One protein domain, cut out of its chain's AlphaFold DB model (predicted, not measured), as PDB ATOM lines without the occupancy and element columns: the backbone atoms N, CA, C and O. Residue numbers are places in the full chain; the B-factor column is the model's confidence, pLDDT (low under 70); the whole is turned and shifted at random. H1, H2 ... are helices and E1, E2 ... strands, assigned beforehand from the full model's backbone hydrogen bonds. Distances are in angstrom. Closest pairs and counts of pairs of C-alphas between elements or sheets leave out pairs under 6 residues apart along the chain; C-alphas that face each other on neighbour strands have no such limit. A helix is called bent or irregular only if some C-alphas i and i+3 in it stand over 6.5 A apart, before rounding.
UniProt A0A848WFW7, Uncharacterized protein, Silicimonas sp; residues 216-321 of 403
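This is residues 216 to 321 of the 403 residues of an uncharacterized protein of Silicimonas sp (UniProt A0A848WFW7). A strongly twisted sheet of five strands has a helical hairpin over one face: H3 packs on the sheet, and H4 packs on H3, away from the strands. Short H2 is over E1 on that same face, while H1 only grazes the sheet. The 106 printed residues run E1 E2 E3 E4 H1 E5 H2 H3 H4, mixed helices and strands, with antiparallel sheet order E4 E3 E2 E1 E5. The whole is compact, radius of gyration of the C-alphas 13.7 A, spanning 41 by 34 by 22 A.

E1 (residues 216 to 220), E2 (227 to 232), E3 (247 to 251) and E4 (256 to 260) form a meander, each strand the antiparallel neighbour and hairpin partner of the one before. Within hydrogen-bond range are N 219 and O 228, 2.8 A, N 229 and O 250, 2.8 A, and N 258 and O 249, 2.9 A. H1 (272 to 277) grazes the sheet with residues 274 to 277. E5 (279 to 282) is antiparallel to E1, with N 220 and O 279 at 2.9 A. H2 (283 to 287) lies over E1 at a height over the sheet of 8.3 A. On the same face, H3 (292 to 305) makes two layers, helix over sheet, at a height of 10.5 A; its closest C-alphas to E2 are Ala 303 and Val 231, 6.4 A. H3 is irregular, C-alphas 299 and 302 being 7.4 A apart. H4 (311 to 318) touches H3, closest C-alphas Arg 318 and Thr 293, 4.5 A, at a shallow tilt of 26 degrees, opposite ways. Every O i to N i+4 pair is within range in H1, H2 and H4, and 7 of 10 in H3.

E1 begins at C-alpha 216 (11.748, 150.032, 303.886). E2 measures 15.7 A and H3 18.1 A. H4 ends at C-alpha 318 (20.325, 149.813, 291.955).

The printed part has no cut. The links E2 to E3 and E4 to H1 are long. Residues 234 to 244 and 260 to 277 have pLDDT under 70.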
ATOM      1  N   SER A 216      10.568 149.422 304.504       93.25
ATOM      2  CA  SER A 216      11.748 150.032 303.886       93.25
ATOM      3  C   SER A 216      12.370 151.114 304.794       93.25
ATOM      4  O   SER A 216      11.800 151.457 305.839       93.25
ATOM      5  N   PRO A 217      13.554 151.663 304.464       91.50
ATOM      6  CA  PRO A 217      14.052 152.886 305.089       91.50
ATOM      7  C   PRO A 217      13.395 154.158 304.524       91.50
ATOM      8  O   PRO A 217      13.774 155.246 304.947       91.50
ATOM      9  N   VAL A 218      12.452 154.047 303.581       93.00
ATOM     10  CA  VAL A 218      11.794 155.170 302.902       93.00
ATOM     11  C   VAL A 218      10.486 155.530 303.606       93.00
ATOM     12  O   VAL A 218       9.717 154.664 304.029       93.00
ATOM     13  N   TRP A 219      10.252 156.828 303.730       92.38
ATOM     14  CA  TRP A 219       9.094 157.441 304.362       92.38
ATOM     15  C   TRP A 219       8.534 158.514 303.436       92.38
ATOM     16  O   TRP A 219       9.294 159.138 302.696       92.38
ATOM     17  N   ILE A 220       7.223 158.729 303.486       89.94
ATOM     18  CA  ILE A 220       6.524 159.751 302.703       89.94
ATOM     19  C   ILE A 220       5.796 160.718 303.638       89.94
ATOM     20  O   ILE A 220       5.141 160.289 304.594       89.94
ATOM     21  N   ASP A 221       5.913 162.013 303.361       86.62
ATOM     22  CA  ASP A 221       5.065 163.046 303.952       86.62
ATOM     23  C   ASP A 221       3.695 163.039 303.230       86.62
ATOM     24  O   ASP A 221       3.644 163.245 302.015       86.62
ATOM     25  N   PRO A 222       2.570 162.771 303.918       83.94
ATOM     26  CA  PRO A 222       1.251 162.704 303.293       83.94
ATOM     27  C   PRO A 222       0.688 164.074 302.875       83.94
ATOM     28  O   PRO A 222      -0.239 164.112 302.061       83.94
ATOM     29  N   ASP A 223       1.207 165.178 303.419       82.56
ATOM     30  CA  ASP A 223       0.770 166.539 303.111       82.56
ATOM     31  C   ASP A 223       1.492 167.098 301.879       82.56
ATOM     32  O   ASP A 223       0.866 167.779 301.055       82.56
ATOM     33  N   THR A 224       2.792 166.814 301.730       84.06
ATOM     34  CA  THR A 224       3.594 167.311 300.595       84.06
ATOM     35  C   THR A 224       3.806 166.278 299.490       84.06
ATOM     36  O   THR A 224       3.895 166.650 298.318       84.06
ATOM     37  N   GLY A 225       3.822 164.989 299.834       86.44
ATOM     38  CA  GLY A 225       4.204 163.890 298.948       86.44
ATOM     39  C   GLY A 225       5.715 163.678 298.829       86.44
ATOM     40  O   GLY A 225       6.130 162.860 298.008       86.44
ATOM     41  N   ASP A 226       6.526 164.396 299.611       87.62
ATOM     42  CA  ASP A 226       7.986 164.304 299.550       87.62
ATOM     43  C   ASP A 226       8.497 163.048 300.266       87.62
ATOM     44  O   ASP A 226       8.016 162.663 301.339       87.62
ATOM     45  N   TYR A 227       9.516 162.415 299.680       91.06
ATOM     46  CA  TYR A 227      10.155 161.243 300.272       91.06
ATOM     47  C   TYR A 227      11.321 161.630 301.189       91.06
ATOM     48  O   TYR A 227      12.116 162.523 300.893       91.06
ATOM     49  N   SER A 228      11.479 160.899 302.289       91.12
ATOM     50  CA  SER A 228      12.683 160.933 303.123       91.12
ATOM     51  C   SER A 228      13.184 159.523 303.415       91.12
ATOM     52  O   SER A 228      12.406 158.577 303.522       91.12
ATOM     53  N   VAL A 229      14.498 159.358 303.540       91.81
ATOM     54  CA  VAL A 229      15.137 158.043 303.677       91.81
ATOM     55  C   VAL A 229      16.012 158.028 304.917       91.81
ATOM     56  O   VAL A 229      16.919 158.848 305.047       91.81
ATOM     57  N   LEU A 230      15.787 157.074 305.817       88.50
ATOM     58  CA  LEU A 230      16.643 156.858 306.978       88.50
ATOM     59  C   LEU A 230      17.943 156.174 306.529       88.50
ATOM     60  O   LEU A 230      17.977 154.960 306.323       88.50
ATOM     61  N   VAL A 231      19.014 156.953 306.374       87.31
ATOM     62  CA  VAL A 231      20.310 156.474 305.849       87.31
ATOM     63  C   VAL A 231      21.271 156.027 306.951       87.31
ATOM     64  O   VAL A 231      22.183 155.244 306.697       87.31
ATOM     65  N   LEU A 232      21.057 156.486 308.188       81.56
ATOM     66  CA  LEU A 232      21.768 156.023 309.378       81.56
ATOM     67  C   LEU A 232      20.814 156.034 310.571       81.56
ATOM     68  O   LEU A 232      20.250 157.075 310.891       81.56
ATOM     69  N   ASP A 233      20.674 154.903 311.267       76.06
ATOM     70  CA  ASP A 233      19.963 154.844 312.546       76.06
ATOM     71  C   ASP A 233      20.964 154.912 313.707       76.06
ATOM     72  O   ASP A 233      21.595 153.915 314.065       76.06
ATOM     73  N   GLY A 234      21.094 156.089 314.325       68.06
ATOM     74  CA  GLY A 234      22.014 156.329 315.440       68.06
ATOM     75  C   GLY A 234      21.696 155.526 316.711       68.06
ATOM     76  O   GLY A 234      22.508 155.486 317.636       68.06
ATOM     77  N   ARG A 235      20.535 154.855 316.774       63.94
ATOM     78  CA  ARG A 235      20.146 153.966 317.885       63.94
ATOM     79  C   ARG A 235      20.783 152.582 317.771       63.94
ATOM     80  O   ARG A 235      20.880 151.866 318.769       63.94
ATOM     81  N   VAL A 236      21.210 152.196 316.569       63.84
ATOM     82  CA  VAL A 236      21.824 150.895 316.305       63.84
ATOM     83  C   VAL A 236      23.331 151.011 316.520       63.84
ATOM     84  O   VAL A 236      24.064 151.601 315.729       63.84
ATOM     85  N   THR A 237      23.827 150.438 317.618       54.03
ATOM     86  CA  THR A 237      25.268 150.396 317.894       54.03
ATOM     87  C   THR A 237      25.981 149.508 316.871       54.03
ATOM     88  O   THR A 237      25.696 148.314 316.811       54.03
ATOM     89  N   GLY A 238      26.944 150.067 316.127       52.81
ATOM     90  CA  GLY A 238      27.791 149.315 315.189       52.81
ATOM     91  C   GLY A 238      27.522 149.554 313.699       52.81
ATOM     92  O   GLY A 238      27.876 148.689 312.901       52.81
ATOM     93  N   SER A 239      26.920 150.687 313.312       52.62
ATOM     94  CA  SER A 239      26.757 151.041 311.893       52.62
ATOM     95  C   SER A 239      28.118 151.138 311.187       52.62
ATOM     96  O   SER A 239      29.048 151.772 311.683       52.62
ATOM     97  N   ALA A 240      28.257 150.423 310.071       53.97
ATOM     98  CA  ALA A 240      29.535 149.847 309.653       53.97
ATOM     99  C   ALA A 240      30.558 150.831 309.057       53.97
ATOM    100  O   ALA A 240      31.733 150.484 308.976       53.97
ATOM    101  N   ASN A 241      30.160 152.047 308.668       59.38
ATOM    102  CA  ASN A 241      30.980 152.865 307.761       59.38
ATOM    103  C   ASN A 241      31.240 154.304 308.232       59.38
ATOM    104  O   ASN A 241      31.893 155.077 307.535       59.38
ATOM    105  N   THR A 242      30.792 154.674 309.434       63.38
ATOM    106  CA  THR A 242      30.962 156.033 309.963       63.38
ATOM    107  C   THR A 242      31.040 156.039 311.495       63.38
ATOM    108  O   THR A 242      30.457 155.193 312.166       63.38
ATOM    109  N   ASN A 243      31.789 156.997 312.060       66.69
ATOM    110  CA  ASN A 243      31.817 157.261 313.508       66.69
ATOM    111  C   ASN A 243      30.621 158.119 313.969       66.69
ATOM    112  O   ASN A 243      30.587 158.552 315.122       66.69
ATOM    113  N   ASP A 244      29.692 158.432 313.066       67.69
ATOM    114  CA  ASP A 244      28.486 159.185 313.368       67.69
ATOM    115  C   ASP A 244      27.498 158.315 314.151       67.69
ATOM    116  O   ASP A 244      27.172 157.194 313.766       67.69
ATOM    117  N   THR A 245      27.042 158.841 315.282       70.00
ATOM    118  CA  THR A 245      26.078 158.193 316.179       70.00
ATOM    119  C   THR A 245      24.717 158.883 316.151       70.00
ATOM    120  O   THR A 245      23.870 158.606 316.996       70.00
ATOM    121  N   THR A 246      24.523 159.831 315.237       74.75
ATOM    122  CA  THR A 246      23.283 160.592 315.073       74.75
ATOM    123  C   THR A 246      22.478 159.974 313.946       74.75
ATOM    124  O   THR A 246      23.047 159.576 312.931       74.75
ATOM    125  N   SER A 247      21.158 159.893 314.102       78.62
ATOM    126  CA  SER A 247      20.313 159.454 312.996       78.62
ATOM    127  C   SER A 247      20.386 160.460 311.849       78.62
ATOM    128  O   SER A 247      20.334 161.672 312.079       78.62
ATOM    129  N   ARG A 248      20.525 159.952 310.623       84.50
ATOM    130  CA  ARG A 248      20.634 160.757 309.405       84.50
ATOM    131  C   ARG A 248      19.521 160.420 308.443       84.50
ATOM    132  O   ARG A 248      19.240 159.240 308.212       84.50
ATOM    133  N   TRP A 249      18.959 161.466 307.861       87.44
ATOM    134  CA  TRP A 249      17.872 161.384 306.906       87.44
ATOM    135  C   TRP A 249      18.261 162.088 305.623       87.44
ATOM    136  O   TRP A 249      18.734 163.216 305.666       87.44
ATOM    137  N   TYR A 250      18.087 161.406 304.499       91.50
ATOM    138  CA  TYR A 250      18.079 162.043 303.190       91.50
ATOM    139  C   TYR A 250      16.685 162.613 302.932       91.50
ATOM    140  O   TYR A 250      15.707 161.890 303.131       91.50
ATOM    141  N   HIS A 251      16.607 163.855 302.460       89.75
ATOM    142  CA  HIS A 251      15.363 164.506 302.055       89.75
ATOM    143  C   HIS A 251      15.351 164.725 300.541       89.75
ATOM    144  O   HIS A 251      16.309 165.234 299.953       89.75
ATOM    145  N   GLU A 252      14.277 164.290 299.882       87.75
ATOM    146  CA  GLU A 252      14.200 164.307 298.426       87.75
ATOM    147  C   GLU A 252      14.137 165.725 297.828       87.75
ATOM    148  O   GLU A 252      14.695 165.967 296.748       87.75
ATOM    149  N   ASP A 253      13.446 166.630 298.516       86.12
ATOM    150  CA  ASP A 253      13.152 168.003 298.108       86.12
ATOM    151  C   ASP A 253      14.409 168.889 298.111       86.12
ATOM    152  O   ASP A 253      14.631 169.666 297.177       86.12
ATOM    153  N   SER A 254      15.254 168.734 299.133       87.69
ATOM    154  CA  SER A 254      16.515 169.461 299.297       87.69
ATOM    155  C   SER A 254      17.711 168.754 298.653       87.69
ATOM    156  O   SER A 254      18.713 169.406 298.353       87.69
ATOM    157  N   ASP A 255      17.589 167.448 298.391       87.44
ATOM    158  CA  ASP A 255      18.672 166.562 297.951       87.44
ATOM    159  C   ASP A 255      19.875 166.560 298.918       87.44
ATOM    160  O   ASP A 255      21.026 166.429 298.493       87.44
ATOM    161  N   ASP A 256      19.614 166.702 300.222       88.19
ATOM    162  CA  ASP A 256      20.633 166.753 301.278       88.19
ATOM    163  C   ASP A 256      20.381 165.722 302.391       88.19
ATOM    164  O   ASP A 256      19.302 165.132 302.503       88.19
ATOM    165  N   ILE A 257      21.418 165.471 303.194       88.06
ATOM    166  CA  ILE A 257      21.375 164.598 304.365       88.06
ATOM    167  C   ILE A 257      21.479 165.434 305.637       88.06
ATOM    168  O   ILE A 257      22.526 166.008 305.947       88.06
ATOM    169  N   GLU A 258      20.424 165.401 306.442       84.50
ATOM    170  CA  GLU A 258      20.316 166.177 307.671       84.50
ATOM    171  C   GLU A 258      20.362 165.271 308.913       84.50
ATOM    172  O   GLU A 258      20.068 164.070 308.875       84.50
ATOM    173  N   ALA A 259      20.823 165.824 310.041       76.81
ATOM    174  CA  ALA A 259      20.698 165.147 311.332       76.81
ATOM    175  C   ALA A 259      19.262 165.266 311.818       76.81
ATOM    176  O   ALA A 259      18.704 166.354 311.798       76.81
ATOM    177  N   PHE A 260      18.719 164.185 312.376       67.94
ATOM    178  CA  PHE A 260      17.486 164.280 313.142       67.94
ATOM    179  C   PHE A 260      17.711 163.926 314.620       67.94
ATOM    180  O   PHE A 260      18.355 162.913 314.917       67.94
ATOM    181  N   PRO A 261      17.140 164.703 315.559       59.69
ATOM    182  CA  PRO A 261      16.394 165.945 315.323       59.69
ATOM    183  C   PRO A 261      17.331 167.136 315.060       59.69
ATOM    184  O   PRO A 261      18.261 167.361 315.837       59.69
ATOM    185  N   ASP A 262      17.054 167.944 314.031       49.44
ATOM    186  CA  ASP A 262      17.769 169.209 313.774       49.44
ATOM    187  C   ASP A 262      17.267 170.339 314.697       49.44
ATOM    188  O   ASP A 262      16.914 171.444 314.286       49.44
ATOM    189  N   LEU A 263      17.145 170.045 315.995       40.41
ATOM    190  CA  LEU A 263      16.665 170.994 316.994       40.41
ATOM    191  C   LEU A 263      17.584 170.992 318.219       40.41
ATOM    192  O   LEU A 263      17.712 169.971 318.904       40.41
ATOM    193  N   PRO A 264      18.171 172.150 318.581       35.34
ATOM    194  CA  PRO A 264      18.842 172.322 319.862       35.34
ATOM    195  C   PRO A 264      17.876 172.001 321.019       35.34
ATOM    196  O   PRO A 264      17.004 172.800 321.351       35.34
ATOM    197  N   GLY A 265      18.041 170.832 321.645       40.44
ATOM    198  CA  GLY A 265      17.232 170.374 322.783       40.44
ATOM    199  C   GLY A 265      16.207 169.278 322.477       40.44
ATOM    200  O   GLY A 265      15.498 168.866 323.394       40.44
ATOM    201  N   ALA A 266      16.135 168.777 321.244       41.44
ATOM    202  CA  ALA A 266      15.275 167.644 320.935       41.44
ATOM    203  C   ALA A 266      15.889 166.316 321.414       41.44
ATOM    204  O   ALA A 266      17.086 166.054 321.278       41.44
ATOM    205  N   SER A 267      15.053 165.494 322.047       43.81
ATOM    206  CA  SER A 267      15.450 164.203 322.598       43.81
ATOM    207  C   SER A 267      15.356 163.132 321.518       43.81
ATOM    208  O   SER A 267      14.271 162.873 321.009       43.81
ATOM    209  N   VAL A 268      16.460 162.424 321.263       44.53
ATOM    210  CA  VAL A 268      16.534 161.207 320.419       44.53
ATOM    211  C   VAL A 268      15.606 160.061 320.872       44.53
ATOM    212  O   VAL A 268      15.590 158.991 320.272       44.53
ATOM    213  N   THR A 269      14.845 160.257 321.952       44.22
ATOM    214  CA  THR A 269      13.902 159.287 322.515       44.22
ATOM    215  C   THR A 269      12.453 159.485 322.064       44.22
ATOM    216  O   THR A 269      11.648 158.609 322.364       44.22
ATOM    217  N   ASN A 270      12.094 160.598 321.403       50.78
ATOM    218  CA  ASN A 270      10.698 160.912 321.052       50.78
ATOM    219  C   ASN A 270      10.418 160.710 319.551       50.78
ATOM    220  O   ASN A 270      10.234 161.651 318.794       50.78
ATOM    221  N   TRP A 271      10.448 159.447 319.123       53.41
ATOM    222  CA  TRP A 271      10.169 159.015 317.743       53.41
ATOM    223  C   TRP A 271       8.674 159.071 317.373       53.41
ATOM    224  O   TRP A 271       8.334 158.995 316.197       53.41
ATOM    225  N   GLU A 272       7.788 159.247 318.363       52.91
ATOM    226  CA  GLU A 272       6.340 159.389 318.150       52.91
ATOM    227  C   GLU A 272       6.004 160.553 317.204       52.91
ATOM    228  O   GLU A 272       5.051 160.448 316.441       52.91
ATOM    229  N   ASP A 273       6.811 161.622 317.197       51.56
ATOM    230  CA  ASP A 273       6.581 162.788 316.338       51.56
ATOM    231  C   ASP A 273       6.855 162.462 314.848       51.56
ATOM    232  O   ASP A 273       6.046 162.812 313.991       51.56
ATOM    233  N   VAL A 274       7.909 161.682 314.541       53.72
ATOM    234  CA  VAL A 274       8.227 161.205 313.171       53.72
ATOM    235  C   VAL A 274       7.129 160.284 312.638       53.72
ATOM    236  O   VAL A 274       6.711 160.413 311.492       53.72
ATOM    237  N   GLU A 275       6.626 159.376 313.477       53.75
ATOM    238  CA  GLU A 275       5.525 158.470 313.111       53.75
ATOM    239  C   GLU A 275       4.162 159.173 313.026       53.75
ATOM    240  O   GLU A 275       3.227 158.616 312.452       53.75
ATOM    241  N   SER A 276       4.026 160.375 313.598       58.62
ATOM    242  CA  SER A 276       2.779 161.144 313.544       58.62
ATOM    243  C   SER A 276       2.625 161.977 312.271       58.62
ATOM    244  O   SER A 276       1.491 162.219 311.856       58.62
ATOM    245  N   GLU A 277       3.739 162.382 311.650       67.62
ATOM    246  CA  GLU A 277       3.759 163.253 310.465       67.62
ATOM    247  C   GLU A 277       4.156 162.507 309.184       67.62
ATOM    248  O   GLU A 277       3.681 162.862 308.113       67.62
ATOM    249  N   MET A 278       4.961 161.440 309.265       79.00
ATOM    250  CA  MET A 278       5.406 160.676 308.095       79.00
ATOM    251  C   MET A 278       4.903 159.235 308.120       79.00
ATOM    252  O   MET A 278       4.813 158.592 309.167       79.00
ATOM    253  N   VAL A 279       4.648 158.677 306.937       87.25
ATOM    254  CA  VAL A 279       4.235 157.280 306.775       87.25
ATOM    255  C   VAL A 279       5.408 156.454 306.266       87.25
ATOM    256  O   VAL A 279       5.963 156.729 305.202       87.25
ATOM    257  N   ARG A 280       5.791 155.417 307.017       90.62
ATOM    258  CA  ARG A 280       6.809 154.461 306.572       90.62
ATOM    259  C   ARG A 280       6.268 153.631 305.420       90.62
ATOM    260  O   ARG A 280       5.199 153.042 305.550       90.62
ATOM    261  N   MET A 281       7.035 153.540 304.342       93.25
ATOM    262  CA  MET A 281       6.678 152.723 303.188       93.25
ATOM    263  C   MET A 281       7.212 151.303 303.340       93.25
ATOM    264  O   MET A 281       8.351 151.105 303.787       93.25
ATOM    265  N   ASP A 282       6.438 150.323 302.886       94.88
ATOM    266  CA  ASP A 282       6.951 148.980 302.644       94.88
ATOM    267  C   ASP A 282       7.681 148.931 301.291       94.88
ATOM    268  O   ASP A 282       7.434 149.735 300.391       94.88
ATOM    269  N   TRP A 283       8.618 147.997 301.125       95.19
ATOM    270  CA  TRP A 283       9.416 147.887 299.899       95.19
ATOM    271  C   TRP A 283       8.596 147.748 298.610       95.19
ATOM    272  O   TRP A 283       8.950 148.417 297.636       95.19
ATOM    273  N   PRO A 284       7.496 146.969 298.563       95.06
ATOM    274  CA  PRO A 284       6.626 146.946 297.392       95.06
ATOM    275  C   PRO A 284       6.054 148.318 297.028       95.06
ATOM    276  O   PRO A 284       5.939 148.620 295.843       95.06
ATOM    277  N   ASP A 285       5.745 149.163 298.017       94.69
ATOM    278  CA  ASP A 285       5.249 150.519 297.769       94.69
ATOM    279  C   ASP A 285       6.365 151.401 297.206       94.69
ATOM    280  O   ASP A 285       6.138 152.152 296.263       94.69
ATOM    281  N   VAL A 286       7.594 151.262 297.720       94.81
ATOM    282  CA  VAL A 286       8.776 151.963 297.190       94.81
ATOM    283  C   VAL A 286       9.030 151.575 295.733       94.81
ATOM    284  O   VAL A 286       9.206 152.448 294.884       94.81
ATOM    285  N   PHE A 287       9.001 150.279 295.409       95.25
ATOM    286  CA  PHE A 287       9.142 149.805 294.030       95.25
ATOM    287  C   PHE A 287       7.938 150.141 293.151       95.25
ATOM    288  O   PHE A 287       8.079 150.167 291.931       95.25
ATOM    289  N   ASN A 288       6.781 150.465 293.728       94.75
ATOM    290  CA  ASN A 288       5.659 150.998 292.971       94.75
ATOM    291  C   ASN A 288       5.852 152.468 292.571       94.75
ATOM    292  O   ASN A 288       5.098 152.939 291.736       94.75
ATOM    293  N   VAL A 289       6.830 153.203 293.105       93.19
ATOM    294  CA  VAL A 289       7.016 154.626 292.765       93.19
ATOM    295  C   VAL A 289       7.728 154.813 291.416       93.19
ATOM    296  O   VAL A 289       7.327 155.639 290.595       93.19
ATOM    297  N   ALA A 290       8.822 154.081 291.181       94.00
ATOM    298  CA  ALA A 290       9.642 154.202 289.973       94.00
ATOM    299  C   ALA A 290      10.545 152.977 289.765       94.00
ATOM    300  O   ALA A 290      10.647 152.090 290.606       94.00
ATOM    301  N   LYS A 291      11.252 152.939 288.632       94.69
ATOM    302  CA  LYS A 291      12.172 151.841 288.306       94.69
ATOM    303  C   LYS A 291      13.387 151.808 289.246       94.69
ATOM    304  O   LYS A 291      13.896 152.852 289.659       94.69
ATOM    305  N   SER A 292      13.908 150.613 289.535       94.44
ATOM    306  CA  SER A 292      14.905 150.392 290.602       94.44
ATOM    307  C   SER A 292      16.176 151.244 290.487       94.44
ATOM    308  O   SER A 292      16.672 151.769 291.480       94.44
ATOM    309  N   THR A 293      16.713 151.444 289.275       95.38
ATOM    310  CA  THR A 293      17.923 152.263 289.092       95.38
ATOM    311  C   THR A 293      17.633 153.745 289.320       95.38
ATOM    312  O   THR A 293      18.511 154.465 289.791       95.38
ATOM    313  N   HIS A 294      16.421 154.214 289.009       95.06
ATOM    314  CA  HIS A 294      16.014 155.573 289.353       95.06
ATOM    315  C   HIS A 294      15.919 155.751 290.869       95.06
ATOM    316  O   HIS A 294      16.562 156.655 291.397       95.06
ATOM    317  N   LEU A 295      15.202 154.853 291.553       94.75
ATOM    318  CA  LEU A 295      15.056 154.882 293.011       94.75
ATOM    319  C   LEU A 295      16.421 154.862 293.706       94.75
ATOM    320  O   LEU A 295      16.693 155.713 294.541       94.75
ATOM    321  N   ALA A 296      17.333 153.976 293.292       95.19
ATOM    322  CA  ALA A 296      18.696 153.937 293.818       95.19
ATOM    323  C   ALA A 296      19.440 155.268 293.662       95.19
ATOM    324  O   ALA A 296      20.041 155.777 294.607       95.19
ATOM    325  N   ASN A 297      19.384 155.853 292.464       94.44
ATOM    326  CA  ASN A 297      20.046 157.122 292.182       94.44
ATOM    327  C   ASN A 297      19.442 158.295 292.948       94.44
ATOM    328  O   ASN A 297      20.179 159.217 293.290       94.44
ATOM    329  N   LYS A 298      18.127 158.271 293.172       93.25
ATOM    330  CA  LYS A 298      17.411 159.347 293.844       93.25
ATOM    331  C   LYS A 298      17.547 159.242 295.359       93.25
ATOM    332  O   LYS A 298      17.970 160.197 295.982       93.25
ATOM    333  N   PHE A 299      17.278 158.078 295.934       93.06
ATOM    334  CA  PHE A 299      17.175 157.887 297.383       93.06
ATOM    335  C   PHE A 299      18.487 157.507 298.069       93.06
ATOM    336  O   PHE A 299      18.666 157.791 299.250       93.06
ATOM    337  N   PHE A 300      19.414 156.859 297.359       93.31
ATOM    338  CA  PHE A 300      20.552 156.196 298.008       93.31
ATOM    339  C   PHE A 300      21.924 156.669 297.511       93.31
ATOM    340  O   PHE A 300      22.928 156.432 298.182       93.31
ATOM    341  N   ARG A 301      22.003 157.380 296.378       95.00
ATOM    342  CA  ARG A 301      23.291 157.835 295.824       95.00
ATOM    343  C   ARG A 301      23.996 158.845 296.722       95.00
ATOM    344  O   ARG A 301      25.184 158.678 296.965       95.00
ATOM    345  N   THR A 302      23.287 159.844 297.245       93.88
ATOM    346  CA  THR A 302      23.880 160.851 298.143       93.88
ATOM    347  C   THR A 302      24.419 160.196 299.416       93.88
ATOM    348  O   THR A 302      25.530 160.493 299.850       93.88
ATOM    349  N   ALA A 303      23.685 159.224 299.970       90.44
ATOM    350  CA  ALA A 303      24.126 158.450 301.129       90.44
ATOM    351  C   ALA A 303      25.402 157.647 300.842       90.44
ATOM    352  O   ALA A 303      26.309 157.614 301.673       90.44
ATOM    353  N   TYR A 304      25.486 157.035 299.660       92.31
ATOM    354  CA  TYR A 304      26.676 156.325 299.200       92.31
ATOM    355  C   TYR A 304      27.870 157.272 299.007       92.31
ATOM    356  O   TYR A 304      28.950 157.026 299.540       92.31
ATOM    357  N   GLU A 305      27.681 158.391 298.303       92.56
ATOM    358  CA  GLU A 305      28.740 159.370 298.022       92.56
ATOM    359  C   GLU A 305      29.300 160.015 299.299       92.56
ATOM    360  O   GLU A 305      30.490 160.331 299.361       92.56
ATOM    361  N   GLN A 306      28.468 160.168 300.335       89.56
ATOM    362  CA  GLN A 306      28.869 160.671 301.650       89.56
ATOM    363  C   GLN A 306      29.356 159.574 302.620       89.56
ATOM    364  O   GLN A 306      29.777 159.886 303.735       89.56
ATOM    365  N   GLY A 307      29.353 158.301 302.209       87.56
ATOM    366  CA  GLY A 307      29.896 157.179 302.984       87.56
ATOM    367  C   GLY A 307      28.987 156.637 304.094       87.56
ATOM    368  O   GLY A 307      29.468 155.917 304.968       87.56
ATOM    369  N   TYR A 308      27.690 156.957 304.079       85.56
ATOM    370  CA  TYR A 308      26.714 156.391 305.021       85.56
ATOM    371  C   TYR A 308      26.337 154.946 304.681       85.56
ATOM    372  O   TYR A 308      26.096 154.150 305.587       85.56
ATOM    373  N   ILE A 309      26.343 154.593 303.394       87.88
ATOM    374  CA  ILE A 309      26.179 153.215 302.912       87.88
ATOM    375  C   ILE A 309      27.374 152.817 302.046       87.88
ATOM    376  O   ILE A 309      27.997 153.669 301.410       87.88
ATOM    377  N   ASP A 310      27.716 151.530 302.037       89.19
ATOM    378  CA  ASP A 310      28.778 151.013 301.173       89.19
ATOM    379  C   ASP A 310      28.305 150.791 299.729       89.19
ATOM    380  O   ASP A 310      27.126 150.924 299.387       89.19
ATOM    381  N   GLN A 311      29.274 150.486 298.867       92.62
ATOM    382  CA  GLN A 311      29.035 150.246 297.452       92.62
ATOM    383  C   GLN A 311      28.141 149.025 297.212       92.62
ATOM    384  O   GLN A 311      27.296 149.083 296.323       92.62
ATOM    385  N   ASP A 312      28.308 147.952 297.989       91.69
ATOM    386  CA  ASP A 312      27.567 146.704 297.788       91.69
ATOM    387  C   ASP A 312      26.073 146.924 298.062       91.69
ATOM    388  O   ASP A 312      25.230 146.567 297.240       91.69
ATOM    389  N   LEU A 313      25.735 147.609 299.160       90.06
ATOM    390  CA  LEU A 313      24.352 147.956 299.481       90.06
ATOM    391  C   LEU A 313      23.743 148.929 298.458       90.06
ATOM    392  O   LEU A 313      22.579 148.787 298.083       90.06
ATOM    393  N   TYR A 314      24.514 149.910 297.980       93.44
ATOM    394  CA  TYR A 314      24.052 150.807 296.918       93.44
ATOM    395  C   TYR A 314      23.789 150.061 295.600       93.44
ATOM    396  O   TYR A 314      22.774 150.303 294.938       93.44
ATOM    397  N   ASP A 315      24.674 149.137 295.219       93.88
ATOM    398  CA  ASP A 315      24.491 148.303 294.034       93.88
ATOM    399  C   ASP A 315      23.286 147.364 294.177       93.88
ATOM    400  O   ASP A 315      22.545 147.203 293.201       93.88
ATOM    401  N   ASP A 316      23.017 146.852 295.382       92.38
ATOM    402  CA  ASP A 316      21.807 146.085 295.684       92.38
ATOM    403  C   ASP A 316      20.536 146.924 295.501       92.38
ATOM    404  O   ASP A 316      19.586 146.443 294.898       92.38
ATOM    405  N   TYR A 317      20.493 148.197 295.909       93.25
ATOM    406  CA  TYR A 317      19.331 149.049 295.598       93.25
ATOM    407  C   TYR A 317      19.182 149.312 294.095       93.25
ATOM    408  O   TYR A 317      18.071 149.386 293.563       93.25
ATOM    409  N   ARG A 318      20.303 149.464 293.383       95.12
ATOM    410  CA  ARG A 318      20.325 149.813 291.955       95.12
ATOM    411  C   ARG A 318      19.926 148.647 291.058       95.12
ATOM    412  O   ARG A 318      19.261 148.856 290.035       95.12
ATOM    413  N   ARG A 319      20.344 147.436 291.423       93.81
ATOM    414  CA  ARG A 319      20.064 146.166 290.743       93.81
ATOM    415  C   ARG A 319      19.627 145.122 291.780       93.81
ATOM    416  O   ARG A 319      20.361 144.171 292.024       93.81
ATOM    417  N   PRO A 320      18.415 145.262 292.346       92.81
ATOM    418  CA  PRO A 320      17.960 144.446 293.475       92.81
ATOM    419  C   PRO A 320      17.569 143.015 293.099       92.81
ATOM    420  O   PRO A 320      17.037 142.283 293.930       92.81
ATOM    421  N   TYR A 321      17.797 142.614 291.851       91.19
ATOM    422  CA  TYR A 321      17.301 141.379 291.267       91.19
ATOM    423  C   TYR A 321      18.440 140.521 290.722       91.19
ATOM    424  O   TYR A 321      19.447 141.026 290.237       91.19
TER     425      TYR A 321